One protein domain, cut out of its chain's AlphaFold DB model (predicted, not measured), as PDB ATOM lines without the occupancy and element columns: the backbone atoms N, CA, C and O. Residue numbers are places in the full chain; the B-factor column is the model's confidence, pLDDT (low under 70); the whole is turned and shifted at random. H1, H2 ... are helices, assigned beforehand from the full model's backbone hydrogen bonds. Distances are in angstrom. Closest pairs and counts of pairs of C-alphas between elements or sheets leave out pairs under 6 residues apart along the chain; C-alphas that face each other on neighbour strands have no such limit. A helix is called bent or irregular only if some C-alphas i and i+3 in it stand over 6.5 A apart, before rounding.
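What this domain is: This is residues 175 to 225 of the 225 residues of an uncharacterized protein of Gammaproteobacteria bacterium (UniProt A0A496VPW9). Two helices make a short rod: the longer one, H2, bends midway and folds back over H1, and its second arm, H2b, crosses H1 near Gly 189 and Tyr 216. The first arm, H2a, lies toward the end of the rod where the loop of residues 196 to 202 joins the two helices. The printed part has 51 residues with two named helices, H1 then H2, and no named strand; the class is all helix. The whole is only just loose, close to compact, with a radius of gyration of the C-alphas of 11.9 A and spans of 36 by 17 by 14 A.

How they stand to each other: Look first at H2, residues 203 to 222, assigned as one helix by its hydrogen bonds but bent: C-alphas 211 and 214 are 7.2 A apart. Its arms H2a, residues 203 to 211, and H2b, residues 214 to 222, stand at a steep tilt of 47 degrees. H2b touches H1, residues 179 to 195, and of H1 residues 185 to 192 alone touch H2b. Their closest C-alphas, those of Gly 189 and Tyr 216, are 5.0 A apart, and their lines are only just about perpendicular, at 72 degrees. H2a and H1 are close but not clearly touching, the closest C-alphas being those of Trp 192 and Phe 209 at 7.8 A. They run opposite ways at a steep tilt of 38 degrees. In H1, H2a and H2b every O i to N i+4 pair is within hydrogen-bond range.

Where its parts are: Find C-alpha 203 at (94.291, 107.873, 129.719); from there H2a runs 12.5 A to C-alpha 211. H2b runs 12.4 A from C-alpha 214 to C-alpha 222 at (121.644, 104.835, 120.389). H1 starts at C-alpha 179, (125.856, 114.842, 127.992), and runs 24.3 A to C-alpha 195.

The domain as a whole: The C-alphas farthest apart, those of Thr 177 and Glu 200, are 36.8 A apart. The printed part has no cut, and the link from H1 to H2 is short, with 7 residues. Mean pLDDT of the printed part is 84.9; look for values under 70 at residues 197 to 199 and 224 to 225.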
ATOM      1  N   PRO A 175     122.631 117.933 119.924       91.75
ATOM      2  CA  PRO A 175     123.773 117.144 119.479       91.75
ATOM      3  C   PRO A 175     123.911 115.842 120.271       91.75
ATOM      4  O   PRO A 175     123.776 115.842 121.495       91.75
ATOM      5  N   THR A 176     124.265 114.747 119.601       89.00
ATOM      6  CA  THR A 176     124.499 113.446 120.254       89.00
ATOM      7  C   THR A 176     125.642 113.491 121.265       89.00
ATOM      8  O   THR A 176     125.665 112.694 122.192       89.00
ATOM      9  N   THR A 177     126.558 114.456 121.141       87.31
ATOM     10  CA  THR A 177     127.645 114.714 122.098       87.31
ATOM     11  C   THR A 177     127.197 115.464 123.356       87.31
ATOM     12  O   THR A 177     128.010 115.669 124.254       87.31
ATOM     13  N   ASN A 178     125.944 115.928 123.433       87.62
ATOM     14  CA  ASN A 178     125.428 116.624 124.610       87.62
ATOM     15  C   ASN A 178     125.181 115.621 125.753       87.62
ATOM     16  O   ASN A 178     124.324 114.742 125.651       87.62
ATOM     17  N   LEU A 179     125.913 115.772 126.859       86.56
ATOM     18  CA  LEU A 179     125.856 114.842 127.992       86.56
ATOM     19  C   LEU A 179     124.498 114.850 128.710       86.56
ATOM     20  O   LEU A 179     124.027 113.799 129.141       86.56
ATOM     21  N   LEU A 180     123.845 116.010 128.832       86.56
ATOM     22  CA  LEU A 180     122.531 116.105 129.475       86.56
ATOM     23  C   LEU A 180     121.453 115.407 128.650       86.56
ATOM     24  O   LEU A 180     120.655 114.652 129.201       86.56
ATOM     25  N   ARG A 181     121.482 115.578 127.324       91.25
ATOM     26  CA  ARG A 181     120.617 114.843 126.395       91.25
ATOM     27  C   ARG A 181     120.744 113.338 126.620       91.25
ATOM     28  O   ARG A 181     119.730 112.673 126.794       91.25
ATOM     29  N   GLN A 182     121.971 112.815 126.660       89.62
ATOM     30  CA  GLN A 182     122.212 111.386 126.893       89.62
ATOM     31  C   GLN A 182     121.661 110.924 128.248       89.62
ATOM     32  O   GLN A 182     120.974 109.905 128.317       89.62
ATOM     33  N   LYS A 183     121.904 111.687 129.325       89.19
ATOM     34  CA  LYS A 183     121.373 111.379 130.663       89.19
ATOM     35  C   LYS A 183     119.843 111.322 130.669       89.19
ATOM     36  O   LYS A 183     119.278 110.377 131.212       89.19
ATOM     37  N   VAL A 184     119.179 112.290 130.036       90.81
ATOM     38  CA  VAL A 184     117.710 112.351 129.975       90.81
ATOM     39  C   VAL A 184     117.128 111.240 129.100       90.81
ATOM     40  O   VAL A 184     116.168 110.597 129.520       90.81
ATOM     41  N   LEU A 185     117.721 110.953 127.933       92.19
ATOM     42  CA  LEU A 185     117.318 109.816 127.094       92.19
ATOM     43  C   LEU A 185     117.413 108.496 127.870       92.19
ATOM     44  O   LEU A 185     116.463 107.719 127.865       92.19
ATOM     45  N   ASN A 186     118.522 108.275 128.583       90.56
ATOM     46  CA  ASN A 186     118.721 107.082 129.405       90.56
ATOM     47  C   ASN A 186     117.703 106.977 130.541       90.56
ATOM     48  O   ASN A 186     117.141 105.908 130.767       90.56
ATOM     49  N   PHE A 187     117.448 108.078 131.249       90.44
ATOM     50  CA  PHE A 187     116.469 108.100 132.331       90.44
ATOM     51  C   PHE A 187     115.063 107.754 131.827       90.44
ATOM     52  O   PHE A 187     114.434 106.835 132.348       90.44
ATOM     53  N   ILE A 188     114.596 108.436 130.775       90.44
ATOM     54  CA  ILE A 188     113.255 108.222 130.220       90.44
ATOM     55  C   ILE A 188     113.138 106.836 129.581       90.44
ATOM     56  O   ILE A 188     112.109 106.188 129.744       90.44
ATOM     57  N   GLY A 189     114.176 106.353 128.894       90.25
ATOM     58  CA  GLY A 189     114.189 105.019 128.292       90.25
ATOM     59  C   GLY A 189     114.048 103.898 129.324       90.25
ATOM     60  O   GLY A 189     113.214 103.008 129.166       90.25
ATOM     61  N   ASN A 190     114.799 103.987 130.425       88.12
ATOM     62  CA  ASN A 190     114.703 103.030 131.528       88.12
ATOM     63  C   ASN A 190     113.354 103.119 132.253       88.12
ATOM     64  O   ASN A 190     112.735 102.092 132.526       88.12
ATOM     65  N   TRP A 191     112.883 104.337 132.540       88.62
ATOM     66  CA  TRP A 191     111.561 104.553 133.131       88.62
ATOM     67  C   TRP A 191     110.459 103.944 132.254       88.62
ATOM     68  O   TRP A 191     109.611 103.208 132.752       88.62
ATOM     69  N   TRP A 192     110.529 104.161 130.939       88.75
ATOM     70  CA  TRP A 192     109.561 103.639 129.982       88.75
ATOM     71  C   TRP A 192     109.437 102.115 130.050       88.75
ATOM     72  O   TRP A 192     108.320 101.603 130.074       88.75
ATOM     73  N   LEU A 193     110.565 101.394 130.073       86.75
ATOM     74  CA  LEU A 193     110.574  99.931 130.175       86.75
ATOM     75  C   LEU A 193     109.925  99.454 131.473       86.75
ATOM     76  O   LEU A 193     109.054  98.593 131.433       86.75
ATOM     77  N   ASN A 194     110.307 100.059 132.598       85.25
ATOM     78  CA  ASN A 194     109.836  99.641 133.916       85.25
ATOM     79  C   ASN A 194     108.342  99.925 134.129       85.25
ATOM     80  O   ASN A 194     107.674  99.171 134.824       85.25
ATOM     81  N   THR A 195     107.810 101.006 133.552       82.31
ATOM     82  CA  THR A 195     106.411 101.412 133.765       82.31
ATOM     83  C   THR A 195     105.441 100.768 132.771       82.31
ATOM     84  O   THR A 195     104.269 100.598 133.088       82.31
ATOM     85  N   ARG A 196     105.889 100.368 131.571       73.38
ATOM     86  CA  ARG A 196     105.001  99.723 130.583       73.38
ATOM     87  C   ARG A 196     104.613  98.280 130.900       73.38
ATOM     88  O   ARG A 196     103.745  97.746 130.214       73.38
ATOM     89  N   GLU A 197     105.258  97.647 131.874       68.69
ATOM     90  CA  GLU A 197     104.951  96.269 132.275       68.69
ATOM     91  C   GLU A 197     103.677  96.161 133.143       68.69
ATOM     92  O   GLU A 197     103.219  95.052 133.412       68.69
ATOM     93  N   GLU A 198     103.065  97.284 133.538       65.00
ATOM     94  CA  GLU A 198     101.828  97.320 134.331       65.00
ATOM     95  C   GLU A 198     100.567  97.354 133.432       65.00
ATOM     96  O   GLU A 198     100.485  98.127 132.479       65.00
ATOM     97  N   GLU A 199      99.575  96.494 133.711       55.34
ATOM     98  CA  GLU A 199      98.512  96.128 132.748       55.34
ATOM     99  C   GLU A 199      97.326  97.114 132.608       55.34
ATOM    100  O   GLU A 199      96.499  96.919 131.719       55.34
ATOM    101  N   GLU A 200      97.235  98.202 133.383       71.44
ATOM    102  CA  GLU A 200      96.182  99.224 133.199       71.44
ATOM    103  C   GLU A 200      96.730 100.649 133.374       71.44
ATOM    104  O   GLU A 200      96.827 101.176 134.483       71.44
ATOM    105  N   LEU A 201      97.077 101.294 132.257       73.62
ATOM    106  CA  LEU A 201      97.488 102.697 132.238       73.62
ATOM    107  C   LEU A 201      96.250 103.601 132.185       73.62
ATOM    108  O   LEU A 201      95.290 103.330 131.467       73.62
ATOM    109  N   THR A 202      96.272 104.702 132.930       83.56
ATOM    110  CA  THR A 202      95.244 105.746 132.817       83.56
ATOM    111  C   THR A 202      95.354 106.463 131.465       83.56
ATOM    112  O   THR A 202      96.443 106.534 130.898       83.56
ATOM    113  N   GLU A 203      94.267 107.067 130.965       82.88
ATOM    114  CA  GLU A 203      94.291 107.873 129.719       82.88
ATOM    115  C   GLU A 203      95.389 108.957 129.750       82.88
ATOM    116  O   GLU A 203      96.058 109.244 128.760       82.88
ATOM    117  N   GLU A 204      95.610 109.533 130.929       79.56
ATOM    118  CA  GLU A 204      96.652 110.521 131.195       79.56
ATOM    119  C   GLU A 204      98.064 109.966 130.968       79.56
ATOM    120  O   GLU A 204      98.930 110.627 130.385       79.56
ATOM    121  N   LEU A 205      98.291 108.741 131.434       83.06
ATOM    122  CA  LEU A 205      99.557 108.049 131.296       83.06
ATOM    123  C   LEU A 205      99.758 107.587 129.846       83.06
ATOM    124  O   LEU A 205     100.862 107.717 129.321       83.06
ATOM    125  N   GLU A 206      98.697 107.156 129.157       86.81
ATOM    126  CA  GLU A 206      98.729 106.853 127.720       86.81
ATOM    127  C   GLU A 206      99.138 108.066 126.873       86.81
ATOM    128  O   GLU A 206      99.983 107.927 125.982       86.81
ATOM    129  N   GLU A 207      98.601 109.259 127.157       87.12
ATOM    130  CA  GLU A 207      99.007 110.486 126.462       87.12
ATOM    131  C   GLU A 207     100.496 110.780 126.687       87.12
ATOM    132  O   GLU A 207     101.225 111.073 125.736       87.12
ATOM    133  N   MET A 208     100.968 110.658 127.929       87.19
ATOM    134  CA  MET A 208     102.372 110.885 128.261       87.19
ATOM    135  C   MET A 208     103.288 109.881 127.549       87.19
ATOM    136  O   MET A 208     104.287 110.280 126.947       87.19
ATOM    137  N   PHE A 209     102.924 108.596 127.528       90.50
ATOM    138  CA  PHE A 209     103.631 107.592 126.735       90.50
ATOM    139  C   PHE A 209     103.630 107.979 125.247       90.50
ATOM    140  O   PHE A 209     104.680 107.986 124.611       90.50
ATOM    141  N   ALA A 210     102.501 108.381 124.668       91.88
ATOM    142  CA  ALA A 210     102.464 108.792 123.264       91.88
ATOM    143  C   ALA A 210     103.425 109.962 122.961       91.88
ATOM    144  O   ALA A 210     104.094 109.952 121.926       91.88
ATOM    145  N   ILE A 211     103.535 110.939 123.869       93.81
ATOM    146  CA  ILE A 211     104.442 112.090 123.731       93.81
ATOM    147  C   ILE A 211     105.910 111.681 123.859       93.81
ATOM    148  O   ILE A 211     106.743 112.167 123.094       93.81
ATOM    149  N   LEU A 212     106.238 110.804 124.808       93.50
ATOM    150  CA  LEU A 212     107.616 110.400 125.098       93.50
ATOM    151  C   LEU A 212     108.129 109.282 124.172       93.50
ATOM    152  O   LEU A 212     109.330 109.020 124.152       93.50
ATOM    153  N   LEU A 213     107.265 108.650 123.367       93.50
ATOM    154  CA  LEU A 213     107.645 107.565 122.452       93.50
ATOM    155  C   LEU A 213     108.860 107.898 121.561       93.50
ATOM    156  O   LEU A 213     109.735 107.040 121.430       93.50
ATOM    157  N   PRO A 214     108.984 109.108 120.977       95.19
ATOM    158  CA  PRO A 214     110.150 109.461 120.171       95.19
ATOM    159  C   PRO A 214     111.467 109.440 120.964       95.19
ATOM    160  O   PRO A 214     112.499 109.056 120.419       95.19
ATOM    161  N   ILE A 215     111.442 109.794 122.256       93.25
ATOM    162  CA  ILE A 215     112.617 109.718 123.145       93.25
ATOM    163  C   ILE A 215     113.029 108.262 123.324       93.25
ATOM    164  O   ILE A 215     114.203 107.934 123.176       93.25
ATOM    165  N   TYR A 216     112.061 107.387 123.598       91.69
ATOM    166  CA  TYR A 216     112.314 105.959 123.756       91.69
ATOM    167  C   TYR A 216     112.904 105.338 122.480       91.69
ATOM    168  O   TYR A 216     113.898 104.619 122.548       91.69
ATOM    169  N   GLN A 217     112.353 105.660 121.305       92.69
ATOM    170  CA  GLN A 217     112.872 105.183 120.015       92.69
ATOM    171  C   GLN A 217     114.305 105.659 119.748       92.69
ATOM    172  O   GLN A 217     115.150 104.876 119.300       92.69
ATOM    173  N   GLN A 218     114.589 106.931 120.045       92.25
ATOM    174  CA  GLN A 218     115.932 107.487 119.917       92.25
ATOM    175  C   GLN A 218     116.910 106.778 120.859       92.25
ATOM    176  O   GLN A 218     117.984 106.365 120.430       92.25
ATOM    177  N   TRP A 219     116.513 106.586 122.119       93.38
ATOM    178  CA  TRP A 219     117.305 105.873 123.113       93.38
ATOM    179  C   TRP A 219     117.624 104.441 122.670       93.38
ATOM    180  O   TRP A 219     118.784 104.057 122.683       93.38
ATOM    181  N   GLN A 220     116.640 103.673 122.189       90.75
ATOM    182  CA  GLN A 220     116.879 102.312 121.689       90.75
ATOM    183  C   GLN A 220     117.877 102.270 120.527       90.75
ATOM    184  O   GLN A 220     118.701 101.364 120.467       90.75
ATOM    185  N   THR A 221     117.796 103.231 119.605       90.44
ATOM    186  CA  THR A 221     118.696 103.287 118.444       90.44
ATOM    187  C   THR A 221     120.135 103.565 118.884       90.44
ATOM    188  O   THR A 221     121.056 102.932 118.383       90.44
ATOM    189  N   GLU A 222     120.324 104.450 119.867       87.00
ATOM    190  CA  GLU A 222     121.644 104.835 120.389       87.00
ATOM    191  C   GLU A 222     122.268 103.805 121.351       87.00
ATOM    192  O   GLU A 222     123.431 103.951 121.709       87.00
ATOM    193  N   GLN A 223     121.531 102.772 121.771       75.75
ATOM    194  CA  GLN A 223     122.053 101.665 122.593       75.75
ATOM    195  C   GLN A 223     122.606 100.496 121.759       75.75
ATOM    196  O   GLN A 223     123.202  99.571 122.311       75.75
ATOM    197  N   VAL A 224     122.349 100.486 120.448       60.09
ATOM    198  CA  VAL A 224     122.722  99.388 119.534       60.09
ATOM    199  C   VAL A 224     124.026  99.683 118.768       60.09
ATOM    200  O   VAL A 224     124.572  98.770 118.144       60.09
ATOM    201  N   ASP A 225     124.548 100.908 118.872       43.72
ATOM    202  CA  ASP A 225     125.846 101.354 118.331       43.72
ATOM    203  C   ASP A 225     126.955 101.343 119.402       43.72
ATOM    204  O   ASP A 225     128.115 101.022 119.043       43.72
TER     205      ASP A 225